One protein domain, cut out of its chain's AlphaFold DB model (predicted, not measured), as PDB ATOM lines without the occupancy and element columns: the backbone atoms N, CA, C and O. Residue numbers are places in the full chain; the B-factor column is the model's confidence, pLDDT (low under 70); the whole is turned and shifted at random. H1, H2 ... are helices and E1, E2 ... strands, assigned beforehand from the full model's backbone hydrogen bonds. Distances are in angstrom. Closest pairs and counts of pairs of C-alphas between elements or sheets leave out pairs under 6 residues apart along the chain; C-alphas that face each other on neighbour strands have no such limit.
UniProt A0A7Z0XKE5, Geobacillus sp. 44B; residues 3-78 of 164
ATOM      1  N   GLU A   3      -5.386  -6.206 -16.242       83.62
ATOM      2  CA  GLU A   3      -5.679  -6.636 -14.861       83.62
ATOM      3  C   GLU A   3      -7.064  -7.299 -14.711       83.62
ATOM      4  O   GLU A   3      -7.286  -8.067 -13.782       83.62
ATOM      5  N   GLU A   4      -7.966  -7.070 -15.672       79.81
ATOM      6  CA  GLU A   4      -9.325  -7.634 -15.730       79.81
ATOM      7  C   GLU A   4      -9.389  -8.930 -16.569       79.81
ATOM      8  O   GLU A   4     -10.468  -9.451 -16.844       79.81
ATOM      9  N   GLY A   5      -8.243  -9.443 -17.041       81.56
ATOM     10  CA  GLY A   5      -8.170 -10.670 -17.844       81.56
ATOM     11  C   GLY A   5      -8.731 -10.546 -19.267       81.56
ATOM     12  O   GLY A   5      -9.035 -11.558 -19.899       81.56
ATOM     13  N   ILE A   6      -8.881  -9.323 -19.786       83.94
ATOM     14  CA  ILE A   6      -9.375  -9.070 -21.144       83.94
ATOM     15  C   ILE A   6      -8.178  -8.966 -22.094       83.94
ATOM     16  O   ILE A   6      -7.362  -8.052 -21.960       83.94
ATOM     17  N   GLY A   7      -8.093  -9.891 -23.057       85.62
ATOM     18  CA  GLY A   7      -7.086  -9.859 -24.125       85.62
ATOM     19  C   GLY A   7      -7.177  -8.579 -24.959       85.62
ATOM     20  O   GLY A   7      -8.270  -8.045 -25.159       85.62
ATOM     21  N   GLU A   8      -6.039  -8.075 -25.433       84.69
ATOM     22  CA  GLU A   8      -5.939  -6.812 -26.180       84.69
ATOM     23  C   GLU A   8      -6.823  -6.810 -27.440       84.69
ATOM     24  O   GLU A   8      -7.490  -5.821 -27.739       84.69
ATOM     25  N   GLU A   9      -6.941  -7.955 -28.113       86.12
ATOM     26  CA  GLU A   9      -7.805  -8.164 -29.279       86.12
ATOM     27  C   GLU A   9      -9.305  -7.999 -28.972       86.12
ATOM     28  O   GLU A   9     -10.127  -7.765 -29.867       86.12
ATOM     29  N   ASN A  10      -9.668  -8.092 -27.692       88.69
ATOM     30  CA  ASN A  10     -11.024  -7.913 -27.197       88.69
ATOM     31  C   ASN A  10     -11.264  -6.506 -26.645       88.69
ATOM     32  O   ASN A  10     -12.340  -6.254 -26.110       88.69
ATOM     33  N   VAL A  11     -10.329  -5.569 -26.802       90.75
ATOM     34  CA  VAL A  11     -10.524  -4.175 -26.398       90.75
ATOM     35  C   VAL A  11     -10.855  -3.317 -27.615       90.75
ATOM     36  O   VAL A  11     -10.182  -3.349 -28.639       90.75
ATOM     37  N   LEU A  12     -11.924  -2.534 -27.509       91.12
ATOM     38  CA  LEU A  12     -12.292  -1.522 -28.491       91.12
ATOM     39  C   LEU A  12     -12.117  -0.141 -27.871       91.12
ATOM     40  O   LEU A  12     -12.736   0.160 -26.853       91.12
ATOM     41  N   PHE A  13     -11.330   0.712 -28.516       92.06
ATOM     42  CA  PHE A  13     -11.186   2.106 -28.118       92.06
ATOM     43  C   PHE A  13     -12.069   3.002 -28.977       92.06
ATOM     44  O   PHE A  13     -12.013   2.953 -30.209       92.06
ATOM     45  N   THR A  14     -12.850   3.856 -28.328       95.12
ATOM     46  CA  THR A  14     -13.510   4.991 -28.970       95.12
ATOM     47  C   THR A  14     -12.927   6.276 -28.407       95.12
ATOM     48  O   THR A  14     -12.683   6.398 -27.204       95.12
ATOM     49  N   ARG A  15     -12.652   7.231 -29.292       96.31
ATOM     50  CA  ARG A  15     -12.066   8.523 -28.944       96.31
ATOM     51  C   ARG A  15     -13.037   9.628 -29.318       96.31
ATOM     52  O   ARG A  15     -13.692   9.556 -30.358       96.31
ATOM     53  N   PHE A  16     -13.098  10.658 -28.488       97.31
ATOM     54  CA  PHE A  16     -13.854  11.873 -28.764       97.31
ATOM     55  C   PHE A  16     -13.034  13.106 -28.393       97.31
ATOM     56  O   PHE A  16     -12.195  13.048 -27.496       97.31
ATOM     57  N   ALA A  17     -13.316  14.218 -29.057       97.25
ATOM     58  CA  ALA A  17     -12.841  15.542 -28.691       97.25
ATOM     59  C   ALA A  17     -14.048  16.424 -28.363       97.25
ATOM     60  O   ALA A  17     -15.007  16.460 -29.132       97.25
ATOM     61  N   ASP A  18     -14.009  17.131 -27.239       97.12
ATOM     62  CA  ASP A  18     -14.968  18.201 -26.986       97.12
ATOM     63  C   ASP A  18     -14.455  19.451 -27.688       97.12
ATOM     64  O   ASP A  18     -13.393  19.972 -27.341       97.12
ATOM     65  N   MET A  19     -15.201  19.906 -28.687       96.81
ATOM     66  CA  MET A  19     -14.816  21.014 -29.550       96.81
ATOM     67  C   MET A  19     -15.794  22.168 -29.433       96.81
ATOM     68  O   MET A  19     -16.977  21.964 -29.166       96.81
ATOM     69  N   ARG A  20     -15.314  23.385 -29.659       95.56
ATOM     70  CA  ARG A  20     -16.152  24.582 -29.772       95.56
ATOM     71  C   ARG A  20     -15.534  25.575 -30.743       95.56
ATOM     72  O   ARG A  20     -14.354  25.463 -31.075       95.56
ATOM     73  N   TYR A  21     -16.318  26.550 -31.192       96.31
ATOM     74  CA  TYR A  21     -15.745  27.706 -31.874       96.31
ATOM     75  C   TYR A  21     -14.999  28.579 -30.865       96.31
ATOM     76  O   TYR A  21     -15.412  28.695 -29.709       96.31
ATOM     77  N   LEU A  22     -13.913  29.212 -31.302       92.31
ATOM     78  CA  LEU A  22     -13.133  30.109 -30.463       92.31
ATOM     79  C   LEU A  22     -14.034  31.211 -29.878       92.31
ATOM     80  O   LEU A  22     -14.716  31.926 -30.610       92.31
ATOM     81  N   GLY A  23     -14.032  31.343 -28.550       85.69
ATOM     82  CA  GLY A  23     -14.847  32.329 -27.830       85.69
ATOM     83  C   GLY A  23     -16.273  31.879 -27.491       85.69
ATOM     84  O   GLY A  23     -16.992  32.629 -26.835       85.69
ATOM     85  N   GLN A  24     -16.688  30.670 -27.878       86.62
ATOM     86  CA  GLN A  24     -17.926  30.076 -27.373       86.62
ATOM     87  C   GLN A  24     -17.729  29.418 -26.005       86.62
ATOM     88  O   GLN A  24     -16.640  28.968 -25.655       86.62
ATOM     89  N   GLU A  25     -18.810  29.316 -25.230       87.44
ATOM     90  CA  GLU A  25     -18.787  28.625 -23.936       87.44
ATOM     91  C   GLU A  25     -19.052  27.118 -24.068       87.44
ATOM     92  O   GLU A  25     -18.333  26.317 -23.468       87.44
ATOM     93  N   HIS A  26     -20.044  26.728 -24.874       88.19
ATOM     94  CA  HIS A  26     -20.531  25.348 -24.971       88.19
ATOM     95  C   HIS A  26     -19.710  24.504 -25.948       88.19
ATOM     96  O   HIS A  26     -19.293  24.988 -26.999       88.19
ATOM     97  N   THR A  27     -19.518  23.227 -25.614       93.75
ATOM     98  CA  THR A  27     -18.793  22.260 -26.444       93.75
ATOM     99  C   THR A  27     -19.726  21.255 -27.112       93.75
ATOM    100  O   THR A  27     -20.788  20.904 -26.600       93.75
ATOM    101  N   VAL A  28     -19.291  20.746 -28.261       95.81
ATOM    102  CA  VAL A  28     -19.879  19.613 -28.975       95.81
ATOM    103  C   VAL A  28     -18.908  18.446 -28.885       95.81
ATOM    104  O   VAL A  28     -17.715  18.594 -29.150       95.81
ATOM    105  N   LYS A  29     -19.420  17.268 -28.529       96.56
ATOM    106  CA  LYS A  29     -18.629  16.041 -28.450       96.56
ATOM    107  C   LYS A  29     -18.489  15.412 -29.836       96.56
ATOM    108  O   LYS A  29     -19.460  14.899 -30.388       96.56
ATOM    109  N   VAL A  30     -17.278  15.422 -30.380       97.31
ATOM    110  CA  VAL A  30     -16.972  14.998 -31.753       97.31
ATOM    111  C   VAL A  30     -16.243  13.652 -31.743       97.31
ATOM    112  O   VAL A  30     -15.204  13.539 -31.095       97.31
ATOM    113  N   PRO A  31     -16.740  12.613 -32.442       96.56
ATOM    114  CA  PRO A  31     -16.005  11.364 -32.624       96.56
ATOM    115  C   PRO A  31     -14.741  11.584 -33.462       96.56
ATOM    116  O   PRO A  31     -14.803  12.105 -34.580       96.56
ATOM    117  N   VAL A  32     -13.597  11.127 -32.953       96.44
ATOM    118  CA  VAL A  32     -12.291  11.291 -33.609       96.44
ATOM    119  C   VAL A  32     -11.666   9.929 -33.924       96.44
ATOM    120  O   VAL A  32     -11.894   8.960 -33.192       96.44
ATOM    121  N   PRO A  33     -10.904   9.810 -35.023       92.94
ATOM    122  CA  PRO A  33     -10.300   8.543 -35.402       92.94
ATOM    123  C   PRO A  33      -9.232   8.080 -34.400       92.94
ATOM    124  O   PRO A  33      -8.563   8.869 -33.723       92.94
ATOM    125  N   ASN A  34      -9.080   6.756 -34.320       88.56
ATOM    126  CA  ASN A  34      -7.950   6.113 -33.656       88.56
ATOM    127  C   ASN A  34      -6.677   6.245 -34.511       88.56
ATOM    128  O   ASN A  34      -6.755   6.504 -35.706       88.56
ATOM    129  N   GLY A  35      -5.517   5.998 -33.899       88.88
ATOM    130  CA  GLY A  35      -4.215   6.125 -34.562       88.88
ATOM    131  C   GLY A  35      -3.603   7.518 -34.418       88.88
ATOM    132  O   GLY A  35      -3.942   8.244 -33.478       88.88
ATOM    133  N   GLU A  36      -2.668   7.833 -35.311       92.50
ATOM    134  CA  GLU A  36      -1.990   9.130 -35.388       92.50
ATOM    135  C   GLU A  36      -2.841  10.144 -36.156       92.50
ATOM    136  O   GLU A  36      -3.547   9.792 -37.100       92.50
ATOM    137  N   TRP A  37      -2.782  11.409 -35.742       93.75
ATOM    138  CA  TRP A  37      -3.488  12.493 -36.418       93.75
ATOM    139  C   TRP A  37      -2.545  13.218 -37.367       93.75
ATOM    140  O   TRP A  37      -1.501  13.723 -36.960       93.75
ATOM    141  N   THR A  38      -2.941  13.267 -38.633       95.69
ATOM    142  CA  THR A  38      -2.288  14.059 -39.680       95.69
ATOM    143  C   THR A  38      -3.042  15.374 -39.889       95.69
ATOM    144  O   THR A  38      -4.111  15.572 -39.309       95.69
ATOM    145  N   SER A  39      -2.522  16.269 -40.731       94.50
ATOM    146  CA  SER A  39      -3.243  17.486 -41.130       94.50
ATOM    147  C   SER A  39      -4.626  17.165 -41.707       94.50
ATOM    148  O   SER A  39      -5.615  17.713 -41.231       94.50
ATOM    149  N   ASP A  40      -4.714  16.186 -42.609       94.81
ATOM    150  CA  ASP A  40      -5.981  15.730 -43.200       94.81
ATOM    151  C   ASP A  40      -6.954  15.210 -42.126       94.81
ATOM    152  O   ASP A  40      -8.161  15.444 -42.179       94.81
ATOM    153  N   THR A  41      -6.430  14.532 -41.100       94.12
ATOM    154  CA  THR A  41      -7.232  14.055 -39.965       94.12
ATOM    155  C   THR A  41      -7.815  15.208 -39.152       94.12
ATOM    156  O   THR A  41      -8.963  15.139 -38.720       94.12
ATOM    157  N   LEU A  42      -7.034  16.264 -38.924       94.31
ATOM    158  CA  LEU A  42      -7.493  17.443 -38.193       94.31
ATOM    159  C   LEU A  42      -8.568  18.202 -38.978       94.31
ATOM    160  O   LEU A  42      -9.561  18.623 -38.384       94.31
ATOM    161  N   GLU A  43      -8.414  18.315 -40.299       93.94
ATOM    162  CA  GLU A  43      -9.433  18.895 -41.182       93.94
ATOM    163  C   GLU A  43     -10.735  18.086 -41.149       93.94
ATOM    164  O   GLU A  43     -11.819  18.655 -41.010       93.94
ATOM    165  N   GLU A  44     -10.648  16.753 -41.184       94.62
ATOM    166  CA  GLU A  44     -11.820  15.882 -41.064       94.62
ATOM    167  C   GLU A  44     -12.534  16.056 -39.712       94.62
ATOM    168  O   GLU A  44     -13.765  16.134 -39.656       94.62
ATOM    169  N   ILE A  45     -11.778  16.134 -38.612       96.25
ATOM    170  CA  ILE A  45     -12.328  16.357 -37.269       96.25
ATOM    171  C   ILE A  45     -13.048  17.714 -37.202       96.25
ATOM    172  O   ILE A  45     -14.176  17.777 -36.703       96.25
ATOM    173  N   ALA A  46     -12.447  18.778 -37.741       95.25
ATOM    174  CA  ALA A  46     -13.068  20.101 -37.806       95.25
ATOM    175  C   ALA A  46     -14.346  20.090 -38.661       95.25
ATOM    176  O   ALA A  46     -15.384  20.604 -38.242       95.25
ATOM    177  N   HIS A  47     -14.325  19.418 -39.814       95.06
ATOM    178  CA  HIS A  47     -15.510  19.263 -40.655       95.06
ATOM    179  C   HIS A  47     -16.657  18.552 -39.918       95.06
ATOM    180  O   HIS A  47     -17.798  19.020 -39.933       95.06
ATOM    181  N   ARG A  48     -16.356  17.454 -39.209       96.19
ATOM    182  CA  ARG A  48     -17.337  16.735 -38.378       96.19
ATOM    183  C   ARG A  48     -17.890  17.607 -37.255       96.19
ATOM    184  O   ARG A  48     -19.084  17.537 -36.974       96.19
ATOM    185  N   PHE A  49     -17.055  18.437 -36.630       96.81
ATOM    186  CA  PHE A  49     -17.518  19.406 -35.639       96.81
ATOM    187  C   PHE A  49     -18.566  20.355 -36.229       96.81
ATOM    188  O   PHE A  49     -19.635  20.499 -35.638       96.81
ATOM    189  N   HIS A  50     -18.311  20.951 -37.399       95.75
ATOM    190  CA  HIS A  50     -19.268  21.863 -38.033       95.75
ATOM    191  C   HIS A  50     -20.617  21.181 -38.311       95.75
ATOM    192  O   HIS A  50     -21.660  21.758 -38.012       95.75
ATOM    193  N   GLN A  51     -20.599  19.941 -38.815       95.88
ATOM    194  CA  GLN A  51     -21.816  19.160 -39.069       95.88
ATOM    195  C   GLN A  51     -22.598  18.859 -37.782       95.88
ATOM    196  O   GLN A  51     -23.813  19.044 -37.735       95.88
ATOM    197  N   LEU A  52     -21.915  18.410 -36.725       96.12
ATOM    198  CA  LEU A  52     -22.558  18.086 -35.447       96.12
ATOM    199  C   LEU A  52     -23.086  19.338 -34.742       96.12
ATOM    200  O   LEU A  52     -24.170  19.312 -34.164       96.12
ATOM    201  N   HIS A  53     -22.351  20.448 -34.818       95.38
ATOM    202  CA  HIS A  53     -22.810  21.725 -34.290       95.38
ATOM    203  C   HIS A  53     -24.074  22.203 -35.022       95.38
ATOM    204  O   HIS A  53     -25.026  22.630 -34.375       95.38
ATOM    205  N   GLU A  54     -24.130  22.078 -36.351       94.75
ATOM    206  CA  GLU A  54     -25.327  22.402 -37.134       94.75
ATOM    207  C   GLU A  54     -26.516  21.502 -36.771       94.75
ATOM    208  O   GLU A  54     -27.625  21.998 -36.606       94.75
ATOM    209  N   GLN A  55     -26.294  20.207 -36.545       93.69
ATOM    210  CA  GLN A  55     -27.348  19.299 -36.081       93.69
ATOM    211  C   GLN A  55     -27.865  19.649 -34.678       93.69
ATOM    212  O   GLN A  55     -29.059  19.523 -34.418       93.69
ATOM    213  N   HIS A  56     -26.985  20.079 -33.768       91.44
ATOM    214  CA  HIS A  56     -27.355  20.387 -32.383       91.44
ATOM    215  C   HIS A  56     -27.957  21.789 -32.215       91.44
ATOM    216  O   HIS A  56     -28.844  21.976 -31.384       91.44
ATOM    217  N   TYR A  57     -27.481  22.773 -32.983       89.56
ATOM    218  CA  TYR A  57     -27.795  24.193 -32.788       89.56
ATOM    219  C   TYR A  57     -28.387  24.882 -34.025       89.56
ATOM    220  O   TYR A  57     -28.713  26.063 -33.960       89.56
ATOM    221  N   THR A  58     -28.596  24.162 -35.131       89.25
ATOM    222  CA  THR A  58     -29.184  24.663 -36.395       89.25
ATOM    223  C   THR A  58     -28.299  25.663 -37.162       89.25
ATOM    224  O   THR A  58     -28.758  26.308 -38.100       89.25
ATOM    225  N   PHE A  59     -27.019  25.812 -36.801       88.62
ATOM    226  CA  PHE A  59     -26.064  26.631 -37.561       88.62
ATOM    227  C   PHE A  59     -24.617  26.154 -37.400       88.62
ATOM    228  O   PHE A  59     -24.289  25.429 -36.461       88.62
ATOM    229  N   LYS A  60     -23.732  26.627 -38.283       90.69
ATOM    230  CA  LYS A  60     -22.272  26.456 -38.223       90.69
ATOM    231  C   LYS A  60     -21.563  27.747 -38.641       90.69
ATOM    232  O   LYS A  60     -22.130  28.554 -39.370       90.69
ATOM    233  N   LEU A  61     -20.336  27.938 -38.163       90.12
ATOM    234  CA  LEU A  61     -19.495  29.110 -38.412       90.12
ATOM    235  C   LEU A  61     -18.188  28.660 -39.080       90.12
ATOM    236  O   LEU A  61     -17.153  28.578 -38.430       90.12
ATOM    237  N   GLU A  62     -18.245  28.310 -40.363       86.50
ATOM    238  CA  GLU A  62     -17.133  27.652 -41.076       86.50
ATOM    239  C   GLU A  62     -15.834  28.475 -41.085       86.50
ATOM    240  O   GLU A  62     -14.752  27.908 -40.968       86.50
ATOM    241  N   ASP A  63     -15.935  29.806 -41.119       89.75
ATOM    242  CA  ASP A  63     -14.774  30.707 -41.101       89.75
ATOM    243  C   ASP A  63     -14.226  30.979 -39.687       89.75
ATOM    244  O   ASP A  63     -13.255  31.720 -39.515       89.75
ATOM    245  N   THR A  64     -14.861  30.433 -38.645       90.31
ATOM    246  CA  THR A  64     -14.442  30.654 -37.256       90.31
ATOM    247  C   THR A  64     -13.503  29.539 -36.796       90.31
ATOM    248  O   THR A  64     -13.871  28.364 -36.883       90.31
ATOM    249  N   PRO A  65     -12.318  29.870 -36.241       92.31
ATOM    250  CA  PRO A  65     -11.409  28.873 -35.691       92.31
ATOM    251  C   PRO A  65     -12.095  27.979 -34.656       92.31
ATOM    252  O   PRO A  65     -12.901  28.446 -33.848       92.31
ATOM    253  N   THR A  66     -11.745  26.696 -34.664       94.19
ATOM    254  CA  THR A  66     -12.242  25.711 -33.698       94.19
ATOM    255  C   THR A  66     -11.153  25.374 -32.688       94.19
ATOM    256  O   THR A  66      -9.963  25.421 -32.999       94.19
ATOM    257  N   GLU A  67     -11.549  25.043 -31.463       95.06
ATOM    258  CA  GLU A  67     -10.634  24.615 -30.409       95.06
ATOM    259  C   GLU A  67     -11.097  23.309 -29.769       95.06
ATOM    260  O   GLU A  67     -12.292  23.087 -29.556       95.06
ATOM    261  N   ILE A  68     -10.131  22.440 -29.461       95.56
ATOM    262  CA  ILE A  68     -10.345  21.233 -28.662       95.56
ATOM    263  C   ILE A  68     -10.123  21.610 -27.202       95.56
ATOM    264  O   ILE A  68      -9.025  22.008 -26.821       95.56
ATOM    265  N   VAL A  69     -11.159  21.451 -26.385       96.12
ATOM    266  CA  VAL A  69     -11.105  21.761 -24.952       96.12
ATOM    267  C   VAL A  69     -10.735  20.519 -24.145       96.12
ATOM    268  O   VAL A  69      -9.942  20.608 -23.214       96.12
ATOM    269  N   ASN A  70     -11.270  19.352 -24.521       96.44
ATOM    270  CA  ASN A  70     -10.998  18.081 -23.849       96.44
ATOM    271  C   ASN A  70     -10.834  16.936 -24.849       96.44
ATOM    272  O   ASN A  70     -11.453  16.924 -25.914       96.44
ATOM    273  N   LEU A  71     -10.070  15.920 -24.446       96.56
ATOM    274  CA  LEU A  71      -9.975  14.635 -25.132       96.56
ATOM    275  C   LEU A  71     -10.556  13.535 -24.245       96.56
ATOM    276  O   LEU A  71     -10.234  13.440 -23.063       96.56
ATOM    277  N   HIS A  72     -11.383  12.678 -24.835       96.25
ATOM    278  CA  HIS A  72     -12.026  11.552 -24.167       96.25
ATOM    279  C   HIS A  72     -11.621  10.248 -24.839       96.25
ATOM    280  O   HIS A  72     -11.723  10.105 -26.056       96.25
ATOM    281  N   LEU A  73     -11.236   9.267 -24.030       94.94
ATOM    282  CA  LEU A  73     -11.001   7.893 -24.460       94.94
ATOM    283  C   LEU A  73     -11.928   6.975 -23.668       94.94
ATOM    284  O   LEU A  73     -11.945   7.010 -22.440       94.94
ATOM    285  N   THR A  74     -12.679   6.129 -24.361       94.31
ATOM    286  CA  THR A  74     -13.446   5.047 -23.740       94.31
ATOM    287  C   THR A  74     -12.935   3.713 -24.261       94.31
ATOM    288  O   THR A  74     -12.842   3.501 -25.469       94.31
ATOM    289  N   ALA A  75     -12.587   2.815 -23.342       91.88
ATOM    290  CA  ALA A  75     -12.165   1.456 -23.651       91.88
ATOM    291  C   ALA A  75     -13.297   0.481 -23.310       91.88
ATOM    292  O   ALA A  75     -13.752   0.424 -22.170       91.88
ATOM    293  N   PHE A  76     -13.735  -0.301 -24.291       90.81
ATOM    294  CA  PHE A  76     -14.749  -1.335 -24.128       90.81
ATOM    295  C   PHE A  76     -14.107  -2.714 -24.190       90.81
ATOM    296  O   PHE A  76     -13.454  -3.049 -25.175       90.81
ATOM    297  N   GLY A  77     -14.349  -3.541 -23.176       90.38
ATOM    298  CA  GLY A  77     -14.055  -4.968 -23.231       90.38
ATOM    299  C   GLY A  77     -15.170  -5.728 -23.948       90.38
ATOM    300  O   GLY A  77     -16.320  -5.728 -23.505       90.38
ATOM    301  N   LYS A  78     -14.851  -6.393 -25.056       87.00
ATOM    302  CA  LYS A  78     -15.758  -7.302 -25.755       87.00
ATOM    303  C   LYS A  78     -15.891  -8.576 -24.937       87.00
ATOM    304  O   LYS A  78     -14.989  -9.404 -24.888       87.00
TER     305      LYS A  78
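Overview. This is residues 3 to 78 of the 164 residues of a protein of Geobacillus sp. 44B (UniProt A0A7Z0XKE5). A long two-stranded ribbon, E1 beside E3, makes the longest axis; near one end the short strand E2 lies along the other side of E1, and the helix H1 packs crosswise on this three-stranded part, mostly on E2. The ribbon runs on past E2 toward Val 11 and Gly 77, where residues 3 to 10 make a tail. The printed part has 76 residues, with three named strands and one named helix in the order E1, E2, H1, E3; the sheet runs E2, E1, E3, antiparallel throughout, and the class is mixed, helices and strands. The whole is loose, with a radius of gyration of the C-alphas of 14.8 A, and elongated, with spans of 47 by 24 by 19 A.

Arrangement. E1, residues 11 to 21, is the inner strand of a strongly twisted sheet. E2, residues 28 to 32, is an edge strand and forms a hairpin with E1, their directions at 137 degrees; N 30 and O 17 are within hydrogen-bond range at 2.8 A. H1, residues 39 to 57, is on the sheet at a height over the sheet of 7.8 A, two layers with the helix on one face. It runs across the strands, at 69 degrees to E1 on the local plane, and lies over E2 and E1, but only just: 3 of its C-alphas fall on E2 and 2 on E3. The closest C-alphas of E2 and H1 are those of Val 30 and Phe 49, 5.9 A apart. Every O i to N i+4 pair of H1 is within hydrogen-bond range. E3, residues 66 to 77, is the other edge strand, antiparallel to E1 at 163 degrees, with N 12 and O 76 at 2.8 A and N 67 and O 20 at 2.9 A; it bends by 60 degrees at residue 69. The closest C-alphas of H1 and E3 are those of Ala 46 and Thr 66, 7.0 A apart. E2, H1 and E3 form a split strand-helix-strand unit, two strands that run the same way with E1 between them, and its crossover is right-handed.

Along the chain. E1 begins at C-alpha 11, (-10.524, -4.175, -26.398), and measures 32.8 A from Val 11 to Tyr 21. E2, Val 28 to Val 32, measures 12.2 A. H1 measures 26.8 A from Ser 39, with its C-alpha at (-3.243, 17.486, -41.130), to Tyr 57. E3 measures 32.5 A from Thr 66 to Gly 77 and ends at C-alpha 77, (-14.055, -4.968, -23.231).

Size, cuts and confidence. The C-alphas of Gly 5 and Asp 63 are the two farthest apart, at 47.9 A. The printed part has no cut. The links E1 to E2, E2 to H1 and H1 to E3 are short. The mean pLDDT of the printed part is 92.4, and no printed residue is under 70.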